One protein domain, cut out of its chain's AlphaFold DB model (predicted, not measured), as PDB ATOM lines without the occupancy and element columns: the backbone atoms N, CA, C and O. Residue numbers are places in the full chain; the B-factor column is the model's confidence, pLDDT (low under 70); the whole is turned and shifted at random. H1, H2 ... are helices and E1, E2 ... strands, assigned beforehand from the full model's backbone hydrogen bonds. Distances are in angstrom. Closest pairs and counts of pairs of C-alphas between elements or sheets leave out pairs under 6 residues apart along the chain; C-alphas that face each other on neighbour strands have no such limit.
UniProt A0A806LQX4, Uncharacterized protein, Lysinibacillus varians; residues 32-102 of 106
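Overview. This is residues 32 to 102 of the 106 residues of an uncharacterized protein of Lysinibacillus varians (UniProt A0A806LQX4). A small four-stranded antiparallel sheet has one helix, H1, over one face, while the opening stretch, residues 34 to 41, crosses the opposite face. The long loop between E1 and E2 makes a finger whose residues 51 to 56 stick out. The printed part has 71 residues, with named elements E1, E2, E3, E4 and H1 along the chain; the class is mixed, helices and strands, though under half of the residues are in named elements. The whole is only just compact, close to loose, with a radius of gyration of the C-alphas of 13.2 A and spans of 42 by 29 by 19 A.

Along the chain. Residues 32 to 43 hold no named element. E1 is residues 44 to 47, beginning at C-alpha 44 (-30.233, -17.247, 26.838). E2, residues 61 to 66, is 16.4 A long. E3 is residues 73 to 77, 12.9 A, and E4 is residues 81 to 84. H1, residues 87 to 98, is 16.1 A long and ends at C-alpha 98 (-39.176, -18.576, 23.195).

Arrangement. The sheet runs E1, E2, E3, E4, a meander, each strand the antiparallel neighbour of the one before. N 46 and O 62 of E1 and E2 are 2.9 A apart, N 65 and O 74 of E2 and E3 2.8 A, and N 75 and O 83 of E3 and E4 2.9 A, each within hydrogen-bond range. Residues 32 to 33 pair antiparallel with residues 81 to 82 of E4. H1 is on the sheet at a height of 9.7 A, two layers, a helix on one face of a sheet. It lies over E2 and E3, and runs slantwise to the strands, at 59 degrees to E2 on the local plane, only just short of across. The closest C-alphas of E3 and H1 are those of Leu 73 and Ser 90, 5.0 A. In H1 every O i to N i+4 pair is within hydrogen-bond range.

Size, cuts and confidence. The C-alphas farthest apart, of Asn 54 and Asn 69, are 42.0 A apart. The printed part has no cut. The link from E1 to E2, 13 residues, is long. Residues 51 to 58 have pLDDT under 70.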
ATOM      1  N   LYS A  32     -27.546   1.437  28.947       91.25
ATOM      2  CA  LYS A  32     -26.442   1.979  29.730       91.25
ATOM      3  C   LYS A  32     -25.135   1.456  29.155       91.25
ATOM      4  O   LYS A  32     -24.898   0.249  29.111       91.25
ATOM      5  N   LYS A  33     -24.250   2.369  28.750       89.25
ATOM      6  CA  LYS A  33     -22.897   2.015  28.310       89.25
ATOM      7  C   LYS A  33     -22.029   1.677  29.523       89.25
ATOM      8  O   LYS A  33     -21.405   2.554  30.119       89.25
ATOM      9  N   ARG A  34     -22.034   0.411  29.923       84.44
ATOM     10  CA  ARG A  34     -21.276  -0.117  31.054       84.44
ATOM     11  C   ARG A  34     -20.848  -1.544  30.733       84.44
ATOM     12  O   ARG A  34     -21.657  -2.337  30.267       84.44
ATOM     13  N   LYS A  35     -19.597  -1.875  31.055       79.38
ATOM     14  CA  LYS A  35     -19.159  -3.269  31.131       79.38
ATOM     15  C   LYS A  35     -19.797  -3.900  32.365       79.38
ATOM     16  O   LYS A  35     -19.509  -3.471  33.483       79.38
ATOM     17  N   VAL A  36     -20.700  -4.849  32.152       78.19
ATOM     18  CA  VAL A  36     -21.344  -5.586  33.240       78.19
ATOM     19  C   VAL A  36     -20.673  -6.939  33.338       78.19
ATOM     20  O   VAL A  36     -20.673  -7.703  32.380       78.19
ATOM     21  N   ASP A  37     -20.057  -7.185  34.487       76.75
ATOM     22  CA  ASP A  37     -19.523  -8.492  34.837       76.75
ATOM     23  C   ASP A  37     -20.623  -9.224  35.612       76.75
ATOM     24  O   ASP A  37     -20.898  -8.910  36.775       76.75
ATOM     25  N   MET A  38     -21.365 -10.079  34.910       77.75
ATOM     26  CA  MET A  38     -22.453 -10.849  35.505       77.75
ATOM     27  C   MET A  38     -21.862 -12.029  36.276       77.75
ATOM     28  O   MET A  38     -21.053 -12.782  35.749       77.75
ATOM     29  N   ALA A  39     -22.313 -12.238  37.516       81.06
ATOM     30  CA  ALA A  39     -21.801 -13.312  38.376       81.06
ATOM     31  C   ALA A  39     -22.116 -14.733  37.863       81.06
ATOM     32  O   ALA A  39     -21.595 -15.713  38.395       81.06
ATOM     33  N   ARG A  40     -22.997 -14.852  36.862       84.62
ATOM     34  CA  ARG A  40     -23.379 -16.106  36.210       84.62
ATOM     35  C   ARG A  40     -23.487 -15.925  34.700       84.62
ATOM     36  O   ARG A  40     -23.736 -14.817  34.219       84.62
ATOM     37  N   LEU A  41     -23.362 -17.040  33.987       85.44
ATOM     38  CA  LEU A  41     -23.584 -17.117  32.546       85.44
ATOM     39  C   LEU A  41     -25.015 -16.679  32.174       85.44
ATOM     40  O   LEU A  41     -25.917 -16.809  33.010       85.44
ATOM     41  N   PRO A  42     -25.223 -16.129  30.965       87.88
ATOM     42  CA  PRO A  42     -26.555 -15.784  30.481       87.88
ATOM     43  C   PRO A  42     -27.460 -17.009  30.401       87.88
ATOM     44  O   PRO A  42     -27.015 -18.105  30.060       87.88
ATOM     45  N   ASP A  43     -28.739 -16.807  30.720       88.38
ATOM     46  CA  ASP A  43     -29.758 -17.853  30.629       88.38
ATOM     47  C   ASP A  43     -30.089 -18.147  29.150       88.38
ATOM     48  O   ASP A  43     -30.350 -19.293  28.794       88.38
ATOM     49  N   TYR A  44     -30.034 -17.125  28.285       88.25
ATOM     50  CA  TYR A  44     -30.233 -17.247  26.838       88.25
ATOM     51  C   TYR A  44     -29.297 -16.315  26.067       88.25
ATOM     52  O   TYR A  44     -28.987 -15.215  26.526       88.25
ATOM     53  N   GLU A  45     -28.923 -16.704  24.851       89.56
ATOM     54  CA  GLU A  45     -28.232 -15.837  23.896       89.56
ATOM     55  C   GLU A  45     -28.962 -15.855  22.554       89.56
ATOM     56  O   GLU A  45     -29.498 -16.880  22.136       89.56
ATOM     57  N   PHE A  46     -29.003 -14.713  21.869       88.50
ATOM     58  CA  PHE A  46     -29.522 -14.645  20.506       88.50
ATOM     59  C   PHE A  46     -28.712 -13.680  19.640       88.50
ATOM     60  O   PHE A  46     -28.110 -12.713  20.116       88.50
ATOM     61  N   ILE A  47     -28.722 -13.936  18.334       87.88
ATOM     62  CA  ILE A  47     -28.080 -13.099  17.319       87.88
ATOM     63  C   ILE A  47     -29.090 -12.725  16.238       87.88
ATOM     64  O   ILE A  47     -29.952 -13.518  15.864       87.88
ATOM     65  N   PHE A  48     -28.962 -11.523  15.681       84.12
ATOM     66  CA  PHE A  48     -29.677 -11.187  14.452       84.12
ATOM     67  C   PHE A  48     -28.853 -11.631  13.249       84.12
ATOM     68  O   PHE A  48     -27.803 -11.052  12.966       84.12
ATOM     69  N   GLN A  49     -29.358 -12.620  12.517       75.56
ATOM     70  CA  GLN A  49     -28.792 -13.010  11.231       75.56
ATOM     71  C   GLN A  49     -29.443 -12.202  10.099       75.56
ATOM     72  O   GLN A  49     -30.663 -12.032  10.045       75.56
ATOM     73  N   PHE A  50     -28.625 -11.667   9.191       70.44
ATOM     74  CA  PHE A  50     -29.117 -10.998   7.989       70.44
ATOM     75  C   PHE A  50     -29.337 -12.034   6.882       70.44
ATOM     76  O   PHE A  50     -28.411 -12.750   6.517       70.44
ATOM     77  N   VAL A  51     -30.547 -12.063   6.314       67.31
ATOM     78  CA  VAL A  51     -30.969 -13.033   5.279       67.31
ATOM     79  C   VAL A  51     -30.109 -12.962   4.002       67.31
ATOM     80  O   VAL A  51     -29.944 -13.958   3.306       67.31
ATOM     81  N   ASN A  52     -29.509 -11.806   3.698       60.75
ATOM     82  CA  ASN A  52     -28.583 -11.655   2.572       60.75
ATOM     83  C   ASN A  52     -27.134 -11.900   3.025       60.75
ATOM     84  O   ASN A  52     -26.385 -10.958   3.286       60.75
ATOM     85  N   SER A  53     -26.732 -13.171   3.090       53.12
ATOM     86  CA  SER A  53     -25.418 -13.663   3.547       53.12
ATOM     87  C   SER A  53     -24.211 -13.336   2.642       53.12
ATOM     88  O   SER A  53     -23.255 -14.102   2.597       53.12
ATOM     89  N   ASN A  54     -24.194 -12.193   1.948       56.12
ATOM     90  CA  ASN A  54     -22.993 -11.718   1.235       56.12
ATOM     91  C   ASN A  54     -22.138 -10.757   2.071       56.12
ATOM     92  O   ASN A  54     -21.118 -10.258   1.598       56.12
ATOM     93  N   THR A  55     -22.546 -10.460   3.304       54.78
ATOM     94  CA  THR A  55     -21.824  -9.539   4.182       54.78
ATOM     95  C   THR A  55     -21.331 -10.294   5.408       54.78
ATOM     96  O   THR A  55     -22.124 -10.780   6.206       54.78
ATOM     97  N   ASN A  56     -20.009 -10.360   5.572       54.12
ATOM     98  CA  ASN A  56     -19.311 -10.901   6.746       54.12
ATOM     99  C   ASN A  56     -19.437  -9.938   7.954       54.12
ATOM    100  O   ASN A  56     -18.464  -9.606   8.630       54.12
ATOM    101  N   ALA A  57     -20.631  -9.379   8.168       59.25
ATOM    102  CA  ALA A  57     -20.888  -8.492   9.286       59.25
ATOM    103  C   ALA A  57     -20.864  -9.333  10.564       59.25
ATOM    104  O   ALA A  57     -21.591 -10.319  10.667       59.25
ATOM    105  N   LYS A  58     -20.022  -8.950  11.532       63.97
ATOM    106  CA  LYS A  58     -20.024  -9.573  12.858       63.97
ATOM    107  C   LYS A  58     -21.438  -9.483  13.429       63.97
ATOM    108  O   LYS A  58     -21.929  -8.379  13.675       63.97
ATOM    109  N   ALA A  59     -22.086 -10.632  13.604       73.44
ATOM    110  CA  ALA A  59     -23.366 -10.702  14.281       73.44
ATOM    111  C   ALA A  59     -23.160 -10.229  15.724       73.44
ATOM    112  O   ALA A  59     -22.230 -10.662  16.405       73.44
ATOM    113  N   ILE A  60     -23.979  -9.278  16.158       82.38
ATOM    114  CA  ILE A  60     -23.934  -8.794  17.533       82.38
ATOM    115  C   ILE A  60     -24.718  -9.790  18.380       82.38
ATOM    116  O   ILE A  60     -25.913  -9.977  18.140       82.38
ATOM    117  N   THR A  61     -24.044 -10.407  19.349       88.50
ATOM    118  CA  THR A  61     -24.674 -11.270  20.350       88.50
ATOM    119  C   THR A  61     -25.378 -10.436  21.406       88.50
ATOM    120  O   THR A  61     -24.828  -9.457  21.925       88.50
ATOM    121  N   TYR A  62     -26.607 -10.841  21.705       90.88
ATOM    122  CA  TYR A  62     -27.415 -10.343  22.801       90.88
ATOM    123  C   TYR A  62     -27.521 -11.455  23.831       90.88
ATOM    124  O   TYR A  62     -28.153 -12.482  23.588       90.88
ATOM    125  N   ALA A  63     -26.883 -11.240  24.969       91.69
ATOM    126  CA  ALA A  63     -26.964 -12.120  26.115       91.69
ATOM    127  C   ALA A  63     -28.123 -11.669  27.009       91.69
ATOM    128  O   ALA A  63     -28.312 -10.470  27.228       91.69
ATOM    129  N   VAL A  64     -28.918 -12.616  27.498       91.75
ATOM    130  CA  VAL A  64     -30.137 -12.374  28.271       91.75
ATOM    131  C   VAL A  64     -30.054 -13.121  29.593       91.75
ATOM    132  O   VAL A  64     -29.803 -14.325  29.631       91.75
ATOM    133  N   TRP A  65     -30.330 -12.409  30.679       92.12
ATOM    134  CA  TRP A  65     -30.487 -12.966  32.014       92.12
ATOM    135  C   TRP A  65     -31.916 -12.745  32.487       92.12
ATOM    136  O   TRP A  65     -32.464 -11.644  32.391       92.12
ATOM    137  N   ILE A  66     -32.513 -13.790  33.042       90.81
ATOM    138  CA  ILE A  66     -33.779 -13.700  33.756       90.81
ATOM    139  C   ILE A  66     -33.460 -13.244  35.170       90.81
ATOM    140  O   ILE A  66     -32.778 -13.952  35.903       90.81
ATOM    141  N   ALA A  67     -33.942 -12.077  35.582       87.06
ATOM    142  CA  ALA A  67     -33.680 -11.588  36.927       87.06
ATOM    143  C   ALA A  67     -34.154 -12.608  37.991       87.06
ATOM    144  O   ALA A  67     -35.112 -13.344  37.752       87.06
ATOM    145  N   PRO A  68     -33.548 -12.654  39.193       82.81
ATOM    146  CA  PRO A  68     -33.910 -13.628  40.231       82.81
ATOM    147  C   PRO A  68     -35.382 -13.576  40.663       82.81
ATOM    148  O   PRO A  68     -35.925 -14.562  41.153       82.81
ATOM    149  N   ASN A  69     -36.033 -12.424  40.476       81.50
ATOM    150  CA  ASN A  69     -37.465 -12.241  40.705       81.50
ATOM    151  C   ASN A  69     -38.350 -12.884  39.619       81.50
ATOM    152  O   ASN A  69     -39.562 -12.871  39.775       81.50
ATOM    153  N   LYS A  70     -37.759 -13.409  38.536       78.06
ATOM    154  CA  LYS A  70     -38.400 -14.009  37.355       78.06
ATOM    155  C   LYS A  70     -39.422 -13.117  36.640       78.06
ATOM    156  O   LYS A  70     -40.220 -13.607  35.850       78.06
ATOM    157  N   ASN A  71     -39.367 -11.805  36.863       85.56
ATOM    158  CA  ASN A  71     -40.322 -10.853  36.288       85.56
ATOM    159  C   ASN A  71     -39.692  -9.926  35.248       85.56
ATOM    160  O   ASN A  71     -40.390  -9.378  34.397       85.56
ATOM    161  N   THR A  72     -38.379  -9.724  35.327       91.69
ATOM    162  CA  THR A  72     -37.657  -8.804  34.447       91.69
ATOM    163  C   THR A  72     -36.500  -9.493  33.750       91.69
ATOM    164  O   THR A  72     -35.913 -10.427  34.292       91.69
ATOM    165  N   LEU A  73     -36.147  -8.995  32.572       92.56
ATOM    166  CA  LEU A  73     -34.988  -9.425  31.812       92.56
ATOM    167  C   LEU A  73     -33.903  -8.354  31.842       92.56
ATOM    168  O   LEU A  73     -34.163  -7.154  31.712       92.56
ATOM    169  N   GLU A  74     -32.672  -8.817  31.958       92.62
ATOM    170  CA  GLU A  74     -31.471  -8.025  31.764       92.62
ATOM    171  C   GLU A  74     -30.830  -8.459  30.452       92.62
ATOM    172  O   GLU A  74     -30.673  -9.653  30.202       92.62
ATOM    173  N   VAL A  75     -30.480  -7.503  29.597       93.06
ATOM    174  CA  VAL A  75     -29.900  -7.781  28.282       93.06
ATOM    175  C   VAL A  75     -28.568  -7.063  28.162       93.06
ATOM    176  O   VAL A  75     -28.475  -5.860  28.417       93.06
ATOM    177  N   VAL A  76     -27.538  -7.792  27.746       91.75
ATOM    178  CA  VAL A  76     -26.233  -7.237  27.387       91.75
ATOM    179  C   VAL A  76     -26.023  -7.413  25.894       91.75
ATOM    180  O   VAL A  76     -26.115  -8.514  25.361       91.75
ATOM    181  N   GLN A  77     -25.740  -6.310  25.215       90.62
ATOM    182  CA  GLN A  77     -25.381  -6.285  23.807       90.62
ATOM    183  C   GLN A  77     -23.856  -6.165  23.687       90.62
ATOM    184  O   GLN A  77     -23.254  -5.161  24.092       90.62
ATOM    185  N   GLY A  78     -23.223  -7.196  23.121       85.75
ATOM    186  CA  GLY A  78     -21.764  -7.299  23.067       85.75
ATOM    187  C   GLY A  78     -21.142  -7.284  24.469       85.75
ATOM    188  O   GLY A  78     -21.536  -8.059  25.328       85.75
ATOM    189  N   GLU A  79     -20.180  -6.389  24.716       79.44
ATOM    190  CA  GLU A  79     -19.431  -6.349  25.992       79.44
ATOM    191  C   GLU A  79     -19.644  -5.065  26.817       79.44
ATOM    192  O   GLU A  79     -19.072  -4.910  27.899       79.44
ATOM    193  N   GLN A  80     -20.388  -4.084  26.295       85.12
ATOM    194  CA  GLN A  80     -20.384  -2.716  26.845       85.12
ATOM    195  C   GLN A  80     -21.755  -2.052  26.928       85.12
ATOM    196  O   GLN A  80     -21.839  -0.914  27.393       85.12
ATOM    197  N   GLN A  81     -22.813  -2.702  26.454       90.12
ATOM    198  CA  GLN A  81     -24.161  -2.154  26.484       90.12
ATOM    199  C   GLN A  81     -25.033  -3.062  27.324       90.12
ATOM    200  O   GLN A  81     -25.157  -4.239  27.028       90.12
ATOM    201  N   TYR A  82     -25.629  -2.504  28.365       92.88
ATOM    202  CA  TYR A  82     -26.505  -3.219  29.273       92.88
ATOM    203  C   TYR A  82     -27.830  -2.488  29.383       92.88
ATOM    204  O   TYR A  82     -27.858  -1.260  29.485       92.88
ATOM    205  N   VAL A  83     -28.918  -3.239  29.429       93.19
ATOM    206  CA  VAL A  83     -30.234  -2.699  29.718       93.19
ATOM    207  C   VAL A  83     -31.008  -3.625  30.640       93.19
ATOM    208  O   VAL A  83     -30.942  -4.846  30.532       93.19
ATOM    209  N   HIS A  84     -31.755  -3.016  31.553       93.00
ATOM    210  CA  HIS A  84     -32.720  -3.705  32.398       93.00
ATOM    211  C   HIS A  84     -34.105  -3.342  31.883       93.00
ATOM    212  O   HIS A  84     -34.503  -2.177  31.940       93.00
ATOM    213  N   LEU A  85     -34.810  -4.324  31.331       92.19
ATOM    214  CA  LEU A  85     -36.151  -4.132  30.802       92.19
ATOM    215  C   LEU A  85     -37.178  -4.118  31.938       92.19
ATOM    216  O   LEU A  85     -37.041  -4.817  32.943       92.19
ATOM    217  N   ASN A  86     -38.245  -3.339  31.763       92.44
ATOM    218  CA  ASN A  86     -39.405  -3.402  32.655       92.44
ATOM    219  C   ASN A  86     -40.159  -4.733  32.464       92.44
ATOM    220  O   ASN A  86     -39.934  -5.445  31.487       92.44
ATOM    221  N   GLU A  87     -41.074  -5.072  33.372       90.81
ATOM    222  CA  GLU A  87     -41.785  -6.364  33.353       90.81
ATOM    223  C   GLU A  87     -42.559  -6.616  32.048       90.81
ATOM    224  O   GLU A  87     -42.571  -7.729  31.522       90.81
ATOM    225  N   LYS A  88     -43.169  -5.570  31.479       91.00
ATOM    226  CA  LYS A  88     -43.965  -5.672  30.251       91.00
ATOM    227  C   LYS A  88     -43.090  -5.996  29.039       91.00
ATOM    228  O   LYS A  88     -43.397  -6.919  28.281       91.00
ATOM    229  N   ASP A  89     -42.006  -5.249  28.870       92.81
ATOM    230  CA  ASP A  89     -41.057  -5.450  27.776       92.81
ATOM    231  C   ASP A  89     -40.302  -6.769  27.950       92.81
ATOM    232  O   ASP A  89     -40.071  -7.475  26.976       92.81
ATOM    233  N   SER A  90     -40.007  -7.148  29.194       92.12
ATOM    234  CA  SER A  90     -39.391  -8.429  29.550       92.12
ATOM    235  C   SER A  90     -40.257  -9.612  29.131       92.12
ATOM    236  O   SER A  90     -39.776 -10.510  28.446       92.12
ATOM    237  N   SER A  91     -41.547  -9.598  29.482       91.38
ATOM    238  CA  SER A  91     -42.477 -10.658  29.079       91.38
ATOM    239  C   SER A  91     -42.629 -10.720  27.560       91.38
ATOM    240  O   SER A  91     -42.608 -11.808  26.996       91.38
ATOM    241  N   THR A  92     -42.748  -9.564  26.899       91.69
ATOM    242  CA  THR A  92     -42.920  -9.502  25.437       91.69
ATOM    243  C   THR A  92     -41.669  -9.990  24.705       91.69
ATOM    244  O   THR A  92     -41.778 -10.726  23.728       91.69
ATOM    245  N   LEU A  93     -40.476  -9.608  25.175       91.88
ATOM    246  CA  LEU A  93     -39.204 -10.071  24.625       91.88
ATOM    247  C   LEU A  93     -39.047 -11.582  24.818       91.88
ATOM    248  O   LEU A  93     -38.722 -12.279  23.864       91.88
ATOM    249  N   PHE A  94     -39.299 -12.087  26.028       91.00
ATOM    250  CA  PHE A  94     -39.177 -13.511  26.324       91.00
ATOM    251  C   PHE A  94     -40.121 -14.356  25.464       91.00
ATOM    252  O   PHE A  94     -39.696 -15.354  24.883       91.00
ATOM    253  N   GLU A  95     -41.376 -13.927  25.337       90.69
ATOM    254  CA  GLU A  95     -42.381 -14.593  24.506       90.69
ATOM    255  C   GLU A  95     -41.996 -14.556  23.031       90.69
ATOM    256  O   GLU A  95     -42.022 -15.591  22.378       90.69
ATOM    257  N   ALA A  96     -41.519 -13.418  22.520       89.69
ATOM    258  CA  ALA A  96     -41.050 -13.334  21.140       89.69
ATOM    259  C   ALA A  96     -39.823 -14.223  20.863       89.69
ATOM    260  O   ALA A  96     -39.646 -14.664  19.730       89.69
ATOM    261  N   LEU A  97     -38.974 -14.473  21.868       87.94
ATOM    262  CA  LEU A  97     -37.775 -15.308  21.732       87.94
ATOM    263  C   LEU A  97     -38.061 -16.808  21.887       87.94
ATOM    264  O   LEU A  97     -37.454 -17.636  21.212       87.94
ATOM    265  N   THR A  98     -38.971 -17.177  22.786       85.88
ATOM    266  CA  THR A  98     -39.176 -18.576  23.195       85.88
ATOM    267  C   THR A  98     -40.527 -19.147  22.761       85.88
ATOM    268  O   THR A  98     -40.707 -20.362  22.796       85.88
ATOM    269  N   ASP A  99     -41.468 -18.317  22.295       84.56
ATOM    270  CA  ASP A  99     -42.916 -18.604  22.220       84.56
ATOM    271  C   ASP A  99     -43.503 -19.122  23.552       84.56
ATOM    272  O   ASP A  99     -44.516 -19.816  23.578       84.56
ATOM    273  N   SER A 100     -42.850 -18.817  24.678       84.56
ATOM    274  CA  SER A 100     -43.276 -19.187  26.032       84.56
ATOM    275  C   SER A 100     -43.388 -17.942  26.899       84.56
ATOM    276  O   SER A 100     -42.712 -16.945  26.659       84.56
ATOM    277  N   LYS A 101     -44.229 -17.967  27.937       84.44
ATOM    278  CA  LYS A 101     -44.329 -16.820  28.846       84.44
ATOM    279  C   LYS A 101     -43.240 -16.897  29.896       84.44
ATOM    280  O   LYS A 101     -42.946 -17.965  30.425       84.44
ATOM    281  N   LEU A 102     -42.713 -15.735  30.272       82.31
ATOM    282  CA  LEU A 102     -41.709 -15.636  31.332       82.31
ATOM    283  C   LEU A 102     -42.221 -16.232  32.658       82.31
ATOM    284  O   LEU A 102     -41.471 -16.874  33.385       82.31
TER     285      LEU A 102